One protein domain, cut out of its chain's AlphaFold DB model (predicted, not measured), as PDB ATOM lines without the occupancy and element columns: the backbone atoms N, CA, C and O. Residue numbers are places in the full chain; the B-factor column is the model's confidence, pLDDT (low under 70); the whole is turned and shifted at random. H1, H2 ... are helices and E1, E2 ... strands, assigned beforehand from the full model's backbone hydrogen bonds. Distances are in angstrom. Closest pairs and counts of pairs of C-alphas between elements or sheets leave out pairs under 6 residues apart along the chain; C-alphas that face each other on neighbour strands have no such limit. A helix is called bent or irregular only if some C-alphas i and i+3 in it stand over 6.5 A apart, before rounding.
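Overview. This is residues 7 to 95 of the 103 residues of an uncharacterized protein of Nocardia tenerifensis (UniProt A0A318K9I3). One twisted sheet of five strands is covered on one face by a helical hairpin, the short H1 over E3 and the long H2 slanting over E1 and E2; no named helix covers the other face. The 89 printed residues run E1 E2 E3 E4 E5 H1 H2, mixed in class, with sheet order E1 E2 E3 E5 E4, antiparallel but for the parallel pair E5 and E4. The whole is compact, with a radius of gyration of the C-alphas of 12.7 A and spans of 39 by 28 by 21 A.

Along the chain. E3, residues 26 to 34, is 23.0 A long and bends by 56 degrees at residue 30. E2, residues 16 to 23, is 22.4 A long. E1, residues 7 to 10, begins at C-alpha 7 (-2.374, 44.513, -48.678). E5 is residues 57 to 60 and E4 residues 42 to 44. H1 is residues 66 to 72, 10.0 A. H2, residues 74 to 95, is 29.6 A long and ends at C-alpha 95 (-18.820, 40.250, -47.082); it is irregular, with C-alphas 75 and 78 8.2 A apart.

Arrangement. E1, E2 and E3 form a meander, each strand the antiparallel neighbour of the one before; N 9 and O 18 are 2.9 A apart, N 21 and O 28 2.9 A. E3 and E5 are antiparallel, with N 32 and O 58 at 2.9 A; E5 and E4 are parallel, with N 44 and O 59 at 2.8 A. H1 and H2 are on the same face, at heights of 7.9 A and 7.7 A over the sheet. They touch, with Arg 70 and Trp 80 the closest C-alphas at 6.6 A, opposite ways at a shallow tilt of 12 degrees. Every O i to N i+4 pair is within hydrogen-bond range in H1, and 16 of 18 in H2.

Size, cuts and confidence. The C-alphas of Ser 38 and Thr 95 are farthest apart, 39.7 A. The printed part has no cut. The link from E4 to E5 is long; residue 95 is under 70 in pLDDT.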
ATOM      1  N   ARG A   7      -1.931  43.246 -48.115       92.94
ATOM      2  CA  ARG A   7      -2.374  44.513 -48.678       92.94
ATOM      3  C   ARG A   7      -1.355  45.568 -48.301       92.94
ATOM      4  O   ARG A   7      -0.761  45.513 -47.225       92.94
ATOM      5  N   THR A   8      -1.171  46.517 -49.199       95.31
ATOM      6  CA  THR A   8      -0.256  47.633 -49.003       95.31
ATOM      7  C   THR A   8      -1.043  48.910 -49.204       95.31
ATOM      8  O   THR A   8      -1.691  49.072 -50.235       95.31
ATOM      9  N   THR A   9      -0.977  49.790 -48.214       96.50
ATOM     10  CA  THR A   9      -1.627  51.099 -48.228       96.50
ATOM     11  C   THR A   9      -0.566  52.166 -48.037       96.50
ATOM     12  O   THR A   9       0.314  52.028 -47.184       96.50
ATOM     13  N   THR A  10      -0.650  53.235 -48.817       96.94
ATOM     14  CA  THR A  10       0.224  54.404 -48.709       96.94
ATOM     15  C   THR A  10      -0.530  55.572 -48.086       96.94
ATOM     16  O   THR A  10      -1.744  55.711 -48.246       96.94
ATOM     17  N   SER A  11       0.177  56.422 -47.344       94.88
ATOM     18  CA  SER A  11      -0.379  57.692 -46.880       94.88
ATOM     19  C   SER A  11      -0.675  58.618 -48.072       94.88
ATOM     20  O   SER A  11      -0.068  58.461 -49.133       94.88
ATOM     21  N   PRO A  12      -1.567  59.618 -47.920       93.56
ATOM     22  CA  PRO A  12      -1.922  60.533 -49.011       93.56
ATOM     23  C   PRO A  12      -0.740  61.322 -49.593       93.56
ATOM     24  O   PRO A  12      -0.780  61.731 -50.746       93.56
ATOM     25  N   ASP A  13       0.305  61.542 -48.792       92.88
ATOM     26  CA  ASP A  13       1.546  62.203 -49.207       92.88
ATOM     27  C   ASP A  13       2.562  61.248 -49.867       92.88
ATOM     28  O   ASP A  13       3.656  61.683 -50.223       92.88
ATOM     29  N   ASP A  14       2.233  59.957 -49.985       92.44
ATOM     30  CA  ASP A  14       3.104  58.866 -50.443       92.44
ATOM     31  C   ASP A  14       4.447  58.773 -49.682       92.44
ATOM     32  O   ASP A  14       5.446  58.235 -50.160       92.44
ATOM     33  N   ARG A  15       4.513  59.289 -48.449       93.88
ATOM     34  CA  ARG A  15       5.736  59.220 -47.627       93.88
ATOM     35  C   ARG A  15       5.749  58.031 -46.690       93.88
ATOM     36  O   ARG A  15       6.818  57.629 -46.234       93.88
ATOM     37  N   LYS A  16       4.584  57.477 -46.374       96.00
ATOM     38  CA  LYS A  16       4.432  56.380 -45.426       96.00
ATOM     39  C   LYS A  16       3.679  55.248 -46.089       96.00
ATOM     40  O   LYS A  16       2.809  55.457 -46.926       96.00
ATOM     41  N   MET A  17       4.013  54.039 -45.690       96.81
ATOM     42  CA  MET A  17       3.417  52.829 -46.222       96.81
ATOM     43  C   MET A  17       3.176  51.861 -45.078       96.81
ATOM     44  O   MET A  17       4.003  51.760 -44.177       96.81
ATOM     45  N   ALA A  18       2.064  51.146 -45.124       96.56
ATOM     46  CA  ALA A  18       1.758  50.048 -44.226       96.56
ATOM     47  C   ALA A  18       1.463  48.808 -45.055       96.56
ATOM     48  O   ALA A  18       0.653  48.856 -45.982       96.56
ATOM     49  N   THR A  19       2.070  47.690 -44.674       95.50
ATOM     50  CA  THR A  19       1.634  46.378 -45.144       95.50
ATOM     51  C   THR A  19       0.840  45.712 -44.040       95.50
ATOM     52  O   THR A  19       1.280  45.631 -42.891       95.50
ATOM     53  N   TRP A  20      -0.339  45.232 -44.392       94.88
ATOM     54  CA  TRP A  20      -1.301  44.656 -43.470       94.88
ATOM     55  C   TRP A  20      -2.049  43.509 -44.143       94.88
ATOM     56  O   TRP A  20      -1.929  43.275 -45.346       94.88
ATOM     57  N   ARG A  21      -2.813  42.752 -43.367       92.75
ATOM     58  CA  ARG A  21      -3.713  41.720 -43.881       92.75
ATOM     59  C   ARG A  21      -5.004  41.707 -43.079       92.75
ATOM     60  O   ARG A  21      -5.027  42.129 -41.925       92.75
ATOM     61  N   LEU A  22      -6.061  41.209 -43.705       91.06
ATOM     62  CA  LEU A  22      -7.327  40.944 -43.037       91.06
ATOM     63  C   LEU A  22      -7.292  39.508 -42.502       91.06
ATOM     64  O   LEU A  22      -7.199  38.574 -43.295       91.06
ATOM     65  N   VAL A  23      -7.340  39.341 -41.182       87.62
ATOM     66  CA  VAL A  23      -7.410  38.032 -40.517       87.62
ATOM     67  C   VAL A  23      -8.763  37.945 -39.825       87.62
ATOM     68  O   VAL A  23      -9.005  38.620 -38.831       87.62
ATOM     69  N   GLY A  24      -9.686  37.159 -40.383       85.31
ATOM     70  CA  GLY A  24     -11.087  37.198 -39.953       85.31
ATOM     71  C   GLY A  24     -11.696  38.577 -40.221       85.31
ATOM     72  O   GLY A  24     -11.867  38.956 -41.379       85.31
ATOM     73  N   HIS A  25     -11.996  39.316 -39.152       86.50
ATOM     74  CA  HIS A  25     -12.477  40.699 -39.210       86.50
ATOM     75  C   HIS A  25     -11.419  41.718 -38.767       86.50
ATOM     76  O   HIS A  25     -11.691  42.912 -38.786       86.50
ATOM     77  N   ASP A  26     -10.215  41.278 -38.401       89.75
ATOM     78  CA  ASP A  26      -9.185  42.154 -37.855       89.75
ATOM     79  C   ASP A  26      -8.184  42.606 -38.917       89.75
ATOM     80  O   ASP A  26      -7.724  41.839 -39.768       89.75
ATOM     81  N   CYS A  27      -7.811  43.883 -38.840       92.12
ATOM     82  CA  CYS A  27      -6.737  44.464 -39.635       92.12
ATOM     83  C   CYS A  27      -5.400  44.268 -38.918       92.12
ATOM     84  O   CYS A  27      -5.009  45.092 -38.088       92.12
ATOM     85  N   GLN A  28      -4.676  43.208 -39.265       93.44
ATOM     86  CA  GLN A  28      -3.347  42.964 -38.723       93.44
ATOM     87  C   GLN A  28      -2.294  43.731 -39.527       93.44
ATOM     88  O   GLN A  28      -2.003  43.383 -40.675       93.44
ATOM     89  N   VAL A  29      -1.698  44.759 -38.921       94.38
ATOM     90  CA  VAL A  29      -0.586  45.517 -39.513       94.38
ATOM     91  C   VAL A  29       0.726  44.793 -39.227       94.38
ATOM     92  O   VAL A  29       1.018  44.464 -38.084       94.38
ATOM     93  N   LEU A  30       1.517  44.543 -40.269       93.88
ATOM     94  CA  LEU A  30       2.731  43.720 -40.198       93.88
ATOM     95  C   LEU A  30       3.994  44.569 -40.170       93.88
ATOM     96  O   LEU A  30       4.947  44.267 -39.460       93.88
ATOM     97  N   HIS A  31       4.023  45.626 -40.976       94.12
ATOM     98  CA  HIS A  31       5.115  46.583 -40.955       94.12
ATOM     99  C   HIS A  31       4.674  47.936 -41.493       94.12
ATOM    100  O   HIS A  31       3.741  48.034 -42.295       94.12
ATOM    101  N   ILE A  32       5.406  48.966 -41.082       95.31
ATOM    102  CA  ILE A  32       5.328  50.310 -41.639       95.31
ATOM    103  C   ILE A  32       6.670  50.723 -42.218       95.31
ATOM    104  O   ILE A  32       7.715  50.318 -41.724       95.31
ATOM    105  N   VAL A  33       6.638  51.558 -43.245       95.94
ATOM    106  CA  VAL A  33       7.814  52.235 -43.784       95.94
ATOM    107  C   VAL A  33       7.524  53.721 -43.785       95.94
ATOM    108  O   VAL A  33       6.556  54.156 -44.404       95.94
ATOM    109  N   ASN A  34       8.356  54.505 -43.108       94.69
ATOM    110  CA  ASN A  34       8.364  55.957 -43.225       94.69
ATOM    111  C   ASN A  34       9.565  56.383 -44.071       94.69
ATOM    112  O   ASN A  34      10.688  56.407 -43.587       94.69
ATOM    113  N   ARG A  35       9.327  56.754 -45.329       92.44
ATOM    114  CA  ARG A  35      10.381  57.110 -46.295       92.44
ATOM    115  C   ARG A  35      11.121  58.399 -45.930       92.44
ATOM    116  O   ARG A  35      12.198  58.648 -46.453       92.44
ATOM    117  N   ALA A  36      10.544  59.221 -45.053       90.00
ATOM    118  CA  ALA A  36      11.198  60.416 -44.524       90.00
ATOM    119  C   ALA A  36      12.059  60.131 -43.280       90.00
ATOM    120  O   ALA A  36      12.763  61.026 -42.818       90.00
ATOM    121  N   ASP A  37      11.987  58.921 -42.720       89.56
ATOM    122  CA  ASP A  37      12.770  58.520 -41.557       89.56
ATOM    123  C   ASP A  37      14.030  57.771 -42.003       89.56
ATOM    124  O   ASP A  37      13.962  56.724 -42.643       89.56
ATOM    125  N   SER A  38      15.196  58.315 -41.655       89.44
ATOM    126  CA  SER A  38      16.494  57.696 -41.926       89.44
ATOM    127  C   SER A  38      16.929  56.716 -40.833       89.44
ATOM    128  O   SER A  38      18.050  56.206 -40.878       89.44
ATOM    129  N   SER A  39      16.093  56.483 -39.818       87.88
ATOM    130  CA  SER A  39      16.390  55.548 -38.738       87.88
ATOM    131  C   SER A  39      16.586  54.134 -39.288       87.88
ATOM    132  O   SER A  39      15.900  53.734 -40.234       87.88
ATOM    133  N   PRO A  40      17.510  53.352 -38.708       91.25
ATOM    134  CA  PRO A  40      17.723  51.979 -39.132       91.25
ATOM    135  C   PRO A  40      16.459  51.154 -38.906       91.25
ATOM    136  O   PRO A  40      15.739  51.360 -37.927       91.25
ATOM    137  N   ALA A  41      16.234  50.186 -39.791       94.50
ATOM    138  CA  ALA A  41      15.124  49.266 -39.662       94.50
ATOM    139  C   ALA A  41      15.166  48.537 -38.315       94.50
ATOM    140  O   ALA A  41      16.224  48.063 -37.882       94.50
ATOM    141  N   TYR A  42      14.018  48.408 -37.658       93.81
ATOM    142  CA  TYR A  42      13.928  47.704 -36.383       93.81
ATOM    143  C   TYR A  42      12.606  46.960 -36.219       93.81
ATOM    144  O   TYR A  42      11.652  47.130 -36.979       93.81
ATOM    145  N   ARG A  43      12.570  46.094 -35.212       93.81
ATOM    146  CA  ARG A  43      11.401  45.320 -34.812       93.81
ATOM    147  C   ARG A  43      10.799  45.899 -33.540       93.81
ATOM    148  O   ARG A  43      11.512  46.129 -32.569       93.81
ATOM    149  N   TRP A  44       9.495  46.113 -33.533       92.38
ATOM    150  CA  TRP A  44       8.724  46.519 -32.365       92.38
ATOM    151  C   TRP A  44       8.010  45.295 -31.766       92.38
ATOM    152  O   TRP A  44       7.541  44.468 -32.545       92.38
ATOM    153  N   PRO A  45       7.910  45.147 -30.428       91.38
ATOM    154  CA  PRO A  45       8.391  46.055 -29.380       91.38
ATOM    155  C   PRO A  45       9.841  45.832 -28.933       91.38
ATOM    156  O   PRO A  45      10.345  46.597 -28.118       91.38
ATOM    157  N   SER A  46      10.532  44.811 -29.450       91.44
ATOM    158  CA  SER A  46      11.866  44.437 -28.954       91.44
ATOM    159  C   SER A  46      12.955  45.494 -29.187       91.44
ATOM    160  O   SER A  46      14.001  45.444 -28.545       91.44
ATOM    161  N   GLY A  47      12.757  46.411 -30.136       89.00
ATOM    162  CA  GLY A  47      13.757  47.384 -30.577       89.00
ATOM    163  C   GLY A  47      14.917  46.757 -31.358       89.00
ATOM    164  O   GLY A  47      15.899  47.436 -31.658       89.00
ATOM    165  N   THR A  48      14.838  45.462 -31.685       92.25
ATOM    166  CA  THR A  48      15.924  44.741 -32.355       92.25
ATOM    167  C   THR A  48      16.146  45.331 -33.738       92.25
ATOM    168  O   THR A  48      15.238  45.316 -34.571       92.25
ATOM    169  N   ARG A  49      17.357  45.835 -33.997       91.50
ATOM    170  CA  ARG A  49      17.737  46.296 -35.335       91.50
ATOM    171  C   ARG A  49      17.707  45.135 -36.314       91.50
ATOM    172  O   ARG A  49      18.183  44.041 -36.016       91.50
ATOM    173  N   LEU A  50      17.158  45.398 -37.486       88.31
ATOM    174  CA  LEU A  50      17.101  44.441 -38.574       88.31
ATOM    175  C   LEU A  50      18.331  44.631 -39.470       88.31
ATOM    176  O   LEU A  50      18.760  45.765 -39.677       88.31
ATOM    177  N   PRO A  51      18.890  43.552 -40.039       86.44
ATOM    178  CA  PRO A  51      20.053  43.631 -40.922       86.44
ATOM    179  C   PRO A  51      19.726  44.178 -42.328       86.44
ATOM    180  O   PRO A  51      20.516  43.995 -43.246       86.44
ATOM    181  N   CYS A  52      18.562  44.800 -42.538       80.19
ATOM    182  CA  CYS A  52      18.123  45.275 -43.849       80.19
ATOM    183  C   CYS A  52      18.386  46.772 -44.060       80.19
ATOM    184  O   CYS A  52      18.190  47.589 -43.161       80.19
ATOM    185  N   GLU A  53      18.718  47.136 -45.299       81.75
ATOM    186  CA  GLU A  53      18.992  48.510 -45.736       81.75
ATOM    187  C   GLU A  53      17.721  49.276 -46.146       81.75
ATOM    188  O   GLU A  53      17.715  50.000 -47.135       81.75
ATOM    189  N   ILE A  54      16.616  49.105 -45.413       88.75
ATOM    190  CA  ILE A  54      15.377  49.863 -45.656       88.75
ATOM    191  C   ILE A  54      15.191  50.859 -44.506       88.75
ATOM    192  O   ILE A  54      14.653  50.480 -43.463       88.75
ATOM    193  N   PRO A  55      15.640  52.118 -44.650       90.38
ATOM    194  CA  PRO A  55      15.445  53.136 -43.627       90.38
ATOM    195  C   PRO A  55      13.963  53.360 -43.316       90.38
ATOM    196  O   PRO A  55      13.101  53.243 -44.192       90.38
ATOM    197  N   GLY A  56      13.670  53.644 -42.049       90.88
ATOM    198  CA  GLY A  56      12.317  53.941 -41.586       90.88
ATOM    199  C   GLY A  56      11.361  52.744 -41.588       90.88
ATOM    200  O   GLY A  56      10.163  52.934 -41.368       90.88
ATOM    201  N   LEU A  57      11.857  51.525 -41.845       94.94
ATOM    202  CA  LEU A  57      11.091  50.287 -41.708       94.94
ATOM    203  C   LEU A  57      10.937  49.911 -40.232       94.94
ATOM    204  O   LEU A  57      11.916  49.762 -39.500       94.94
ATOM    205  N   VAL A  58       9.700  49.646 -39.828       94.62
ATOM    206  CA  VAL A  58       9.383  49.058 -38.530       94.62
ATOM    207  C   VAL A  58       8.553  47.806 -38.744       94.62
ATOM    208  O   VAL A  58       7.444  47.883 -39.274       94.62
ATOM    209  N   ILE A  59       9.081  46.652 -38.336       93.88
ATOM    210  CA  ILE A  59       8.313  45.401 -38.284       93.88
ATOM    211  C   ILE A  59       7.529  45.378 -36.975       93.88
ATOM    212  O   ILE A  59       8.110  45.546 -35.904       93.88
ATOM    213  N   LEU A  60       6.218  45.182 -37.072       92.38
ATOM    214  CA  LEU A  60       5.296  45.157 -35.944       92.38
ATOM    215  C   LEU A  60       5.034  43.702 -35.554       92.38
ATOM    216  O   LEU A  60       4.174  43.041 -36.136       92.38
ATOM    217  N   ASP A  61       5.777  43.201 -34.571       87.00
ATOM    218  CA  ASP A  61       5.565  41.853 -34.053       87.00
ATOM    219  C   ASP A  61       4.537  41.877 -32.919       87.00
ATOM    220  O   ASP A  61       4.638  42.650 -31.967       87.00
ATOM    221  N   GLY A  62       3.548  40.989 -33.010       78.94
ATOM    222  CA  GLY A  62       2.574  40.761 -31.943       78.94
ATOM    223  C   GLY A  62       1.405  41.745 -31.890       78.94
ATOM    224  O   GLY A  62       0.527  41.548 -31.058       78.94
ATOM    225  N   LEU A  63       1.341  42.747 -32.776       81.31
ATOM    226  CA  LEU A  63       0.155  43.598 -32.891       81.31
ATOM    227  C   LEU A  63      -0.941  42.855 -33.655       81.31
ATOM    228  O   LEU A  63      -0.724  42.343 -34.759       81.31
ATOM    229  N   THR A  64      -2.114  42.763 -33.043       79.50
ATOM    230  CA  THR A  64      -3.207  41.919 -33.542       79.50
ATOM    231  C   THR A  64      -4.204  42.696 -34.391       79.50
ATOM    232  O   THR A  64      -4.822  42.124 -35.286       79.50
ATOM    233  N   ASN A  65      -4.318  44.006 -34.170       88.19
ATOM    234  CA  ASN A  65      -5.314  44.852 -34.815       88.19
ATOM    235  C   ASN A  65      -4.801  46.288 -35.058       88.19
ATOM    236  O   ASN A  65      -3.758  46.714 -34.555       88.19
ATOM    237  N   LEU A  66      -5.559  47.055 -35.849       91.56
ATOM    238  CA  LEU A  66      -5.220  48.433 -36.223       91.56
ATOM    239  C   LEU A  66      -5.210  49.396 -35.026       91.56
ATOM    240  O   LEU A  66      -4.481  50.388 -35.050       91.56
ATOM    241  N   TRP A  67      -6.021  49.129 -34.000       92.69
ATOM    242  CA  TRP A  67      -6.090  49.974 -32.811       92.69
ATOM    243  C   TRP A  67      -4.760  49.950 -32.051       92.69
ATOM    244  O   TRP A  67      -4.172  51.006 -31.829       92.69
ATOM    245  N   GLU A  68      -4.222  48.761 -31.781       92.06
ATOM    246  CA  GLU A  68      -2.921  48.594 -31.122       92.06
ATOM    247  C   GLU A  68      -1.778  49.239 -31.923       92.06
ATOM    248  O   GLU A  68      -0.921  49.924 -31.361       92.06
ATOM    249  N   ALA A  69      -1.783  49.088 -33.254       91.94
ATOM    250  CA  ALA A  69      -0.807  49.747 -34.127       91.94
ATOM    251  C   ALA A  69      -0.881  51.277 -34.028       91.94
ATOM    252  O   ALA A  69       0.150  51.952 -33.970       91.94
ATOM    253  N   ARG A  70      -2.092  51.831 -33.953       94.00
ATOM    254  CA  ARG A  70      -2.312  53.270 -33.805       94.00
ATOM    255  C   ARG A  70      -1.881  53.793 -32.435       94.00
ATOM    256  O   ARG A  70      -1.337  54.894 -32.377       94.00
ATOM    257  N   GLU A  71      -2.102  53.035 -31.365       93.69
ATOM    258  CA  GLU A  71      -1.645  53.399 -30.018       93.69
ATOM    259  C   GLU A  71      -0.121  53.361 -29.894       93.69
ATOM    260  O   GLU A  71       0.468  54.274 -29.317       93.69
ATOM    261  N   ALA A  72       0.531  52.354 -30.484       91.19
ATOM    262  CA  ALA A  72       1.989  52.250 -30.481       91.19
ATOM    263  C   ALA A  72       2.663  53.343 -31.334       91.19
ATOM    264  O   ALA A  72       3.745  53.824 -30.997       91.19
ATOM    265  N   PHE A  73       2.019  53.773 -32.424       91.75
ATOM    266  CA  PHE A  73       2.586  54.700 -33.410       91.75
ATOM    267  C   PHE A  73       1.647  55.886 -33.706       91.75
ATOM    268  O   PHE A  73       1.249  56.103 -34.858       91.75
ATOM    269  N   PRO A  74       1.321  56.734 -32.712       92.81
ATOM    270  CA  PRO A  74       0.287  57.765 -32.852       92.81
ATOM    271  C   PRO A  74       0.643  58.858 -33.872       92.81
ATOM    272  O   PRO A  74      -0.243  59.510 -34.423       92.81
ATOM    273  N   ARG A  75       1.936  59.044 -34.176       91.56
ATOM    274  CA  ARG A  75       2.421  60.051 -35.139       91.56
ATOM    275  C   ARG A  75       2.107  59.715 -36.601       91.56
ATOM    276  O   ARG A  75       2.248  60.584 -37.453       91.56
ATOM    277  N   HIS A  76       1.673  58.490 -36.893       92.94
ATOM    278  CA  HIS A  76       1.336  58.026 -38.244       92.94
ATOM    279  C   HIS A  76      -0.179  58.096 -38.515       92.94
ATOM    280  O   HIS A  76      -0.738  57.254 -39.211       92.94
ATOM    281  N   GLY A  77      -0.878  59.076 -37.928       92.44
ATOM    282  CA  GLY A  77      -2.342  59.174 -37.993       92.44
ATOM    283  C   GLY A  77      -2.912  59.272 -39.413       92.44
ATOM    284  O   GLY A  77      -3.985  58.737 -39.682       92.44
ATOM    285  N   ASP A  78      -2.183  59.904 -40.328       94.75
ATOM    286  CA  ASP A  78      -2.503  59.964 -41.754       94.75
ATOM    287  C   ASP A  78      -2.472  58.577 -42.412       94.75
ATOM    288  O   ASP A  78      -3.417  58.201 -43.108       94.75
ATOM    289  N   LEU A  79      -1.439  57.784 -42.121       96.38
ATOM    290  CA  LEU A  79      -1.329  56.398 -42.566       96.38
ATOM    291  C   LEU A  79      -2.444  55.532 -41.968       96.38
ATOM    292  O   LEU A  79      -3.064  54.757 -42.688       96.38
ATOM    293  N   TRP A  80      -2.757  55.687 -40.678       95.88
ATOM    294  CA  TRP A  80      -3.826  54.916 -40.032       95.88
ATOM    295  C   TRP A  80      -5.207  55.232 -40.585       95.88
ATOM    296  O   TRP A  80      -6.034  54.331 -40.720       95.88
ATOM    297  N   ASN A  81      -5.457  56.487 -40.953       95.75
ATOM    298  CA  ASN A  81      -6.693  56.859 -41.628       95.75
ATOM    299  C   ASN A  81      -6.803  56.200 -43.009       95.75
ATOM    300  O   ASN A  81      -7.882  55.708 -43.340       95.75
ATOM    301  N   ALA A  82      -5.703  56.146 -43.769       96.25
ATOM    302  CA  ALA A  82      -5.656  55.468 -45.062       96.25
ATOM    303  C   ALA A  82      -5.860  53.950 -44.916       96.25
ATOM    304  O   ALA A  82      -6.746  53.387 -45.552       96.25
ATOM    305  N   VAL A  83      -5.130  53.294 -44.005       95.56
ATOM    306  CA  VAL A  83      -5.285  51.851 -43.733       95.56
ATOM    307  C   VAL A  83      -6.712  51.530 -43.308       95.56
ATOM    308  O   VAL A  83      -7.284  50.558 -43.784       95.56
ATOM    309  N   ARG A  84      -7.325  52.357 -42.452       95.19
ATOM    310  CA  ARG A  84      -8.724  52.180 -42.042       95.19
ATOM    311  C   ARG A  84      -9.682  52.254 -43.232       95.19
ATOM    312  O   ARG A  84     -10.647  51.498 -43.263       95.19
ATOM    313  N   HIS A  85      -9.451  53.169 -44.171       94.94
ATOM    314  CA  HIS A  85     -10.275  53.293 -45.370       94.94
ATOM    315  C   HIS A  85     -10.187  52.026 -46.236       94.94
ATOM    316  O   HIS A  85     -11.215  51.413 -46.524       94.94
ATOM    317  N   ASP A  86      -8.969  51.576 -46.545       93.75
ATOM    318  CA  ASP A  86      -8.747  50.364 -47.343       93.75
ATOM    319  C   ASP A  86      -9.218  49.093 -46.620       93.75
ATOM    320  O   ASP A  86      -9.700  48.151 -47.253       93.75
ATOM    321  N   TYR A  87      -9.112  49.062 -45.290       93.19
ATOM    322  CA  TYR A  87      -9.660  48.007 -44.440       93.19
ATOM    323  C   TYR A  87     -11.172  47.880 -44.602       93.19
ATOM    324  O   TYR A  87     -11.658  46.774 -44.832       93.19
ATOM    325  N   TRP A  88     -11.916  48.988 -44.533       92.44
ATOM    326  CA  TRP A  88     -13.365  48.948 -44.716       92.44
ATOM    327  C   TRP A  88     -13.752  48.465 -46.110       92.44
ATOM    328  O   TRP A  88     -14.631  47.613 -46.222       92.44
ATOM    329  N   ALA A  89     -13.061  48.931 -47.153       91.38
ATOM    330  CA  ALA A  89     -13.272  48.434 -48.512       91.38
ATOM    331  C   ALA A  89     -13.018  46.917 -48.597       91.38
ATOM    332  O   ALA A  89     -13.871  46.160 -49.048       91.38
ATOM    333  N   ALA A  90     -11.889  46.447 -48.057       89.38
ATOM    334  CA  ALA A  90     -11.536  45.031 -48.048       89.38
ATOM    335  C   ALA A  90     -12.522  44.152 -47.262       89.38
ATOM    336  O   ALA A  90     -12.777  43.006 -47.649       89.38
ATOM    337  N   LEU A  91     -13.042  44.655 -46.142       88.44
ATOM    338  CA  LEU A  91     -13.998  43.942 -45.304       88.44
ATOM    339  C   LEU A  91     -15.359  43.817 -46.002       88.44
ATOM    340  O   LEU A  91     -15.954  42.736 -45.998       88.44
ATOM    341  N   LEU A  92     -15.825  44.896 -46.634       87.38
ATOM    342  CA  LEU A  92     -17.075  44.910 -47.393       87.38
ATOM    343  C   LEU A  92     -16.986  44.005 -48.629       87.38
ATOM    344  O   LEU A  92     -17.857  43.156 -48.798       87.38
ATOM    345  N   ASP A  93     -15.887  44.062 -49.390       83.38
ATOM    346  CA  ASP A  93     -15.626  43.150 -50.518       83.38
ATOM    347  C   ASP A  93     -15.659  41.672 -50.091       83.38
ATOM    348  O   ASP A  93     -16.093  40.788 -50.829       83.38
ATOM    349  N   THR A  94     -15.182  41.373 -48.880       70.75
ATOM    350  CA  THR A  94     -15.195  40.003 -48.346       70.75
ATOM    351  C   THR A  94     -16.604  39.573 -47.938       70.75
ATOM    352  O   THR A  94     -16.939  38.391 -48.024       70.75
ATOM    353  N   THR A  95     -17.438  40.514 -47.505       64.75
ATOM    354  CA  THR A  95     -18.820  40.250 -47.082       64.75
ATOM    355  C   THR A  95     -19.753  40.072 -48.284       64.75
ATOM    356  O   THR A  95     -20.691  39.287 -48.202       64.75
TER     357      THR A  95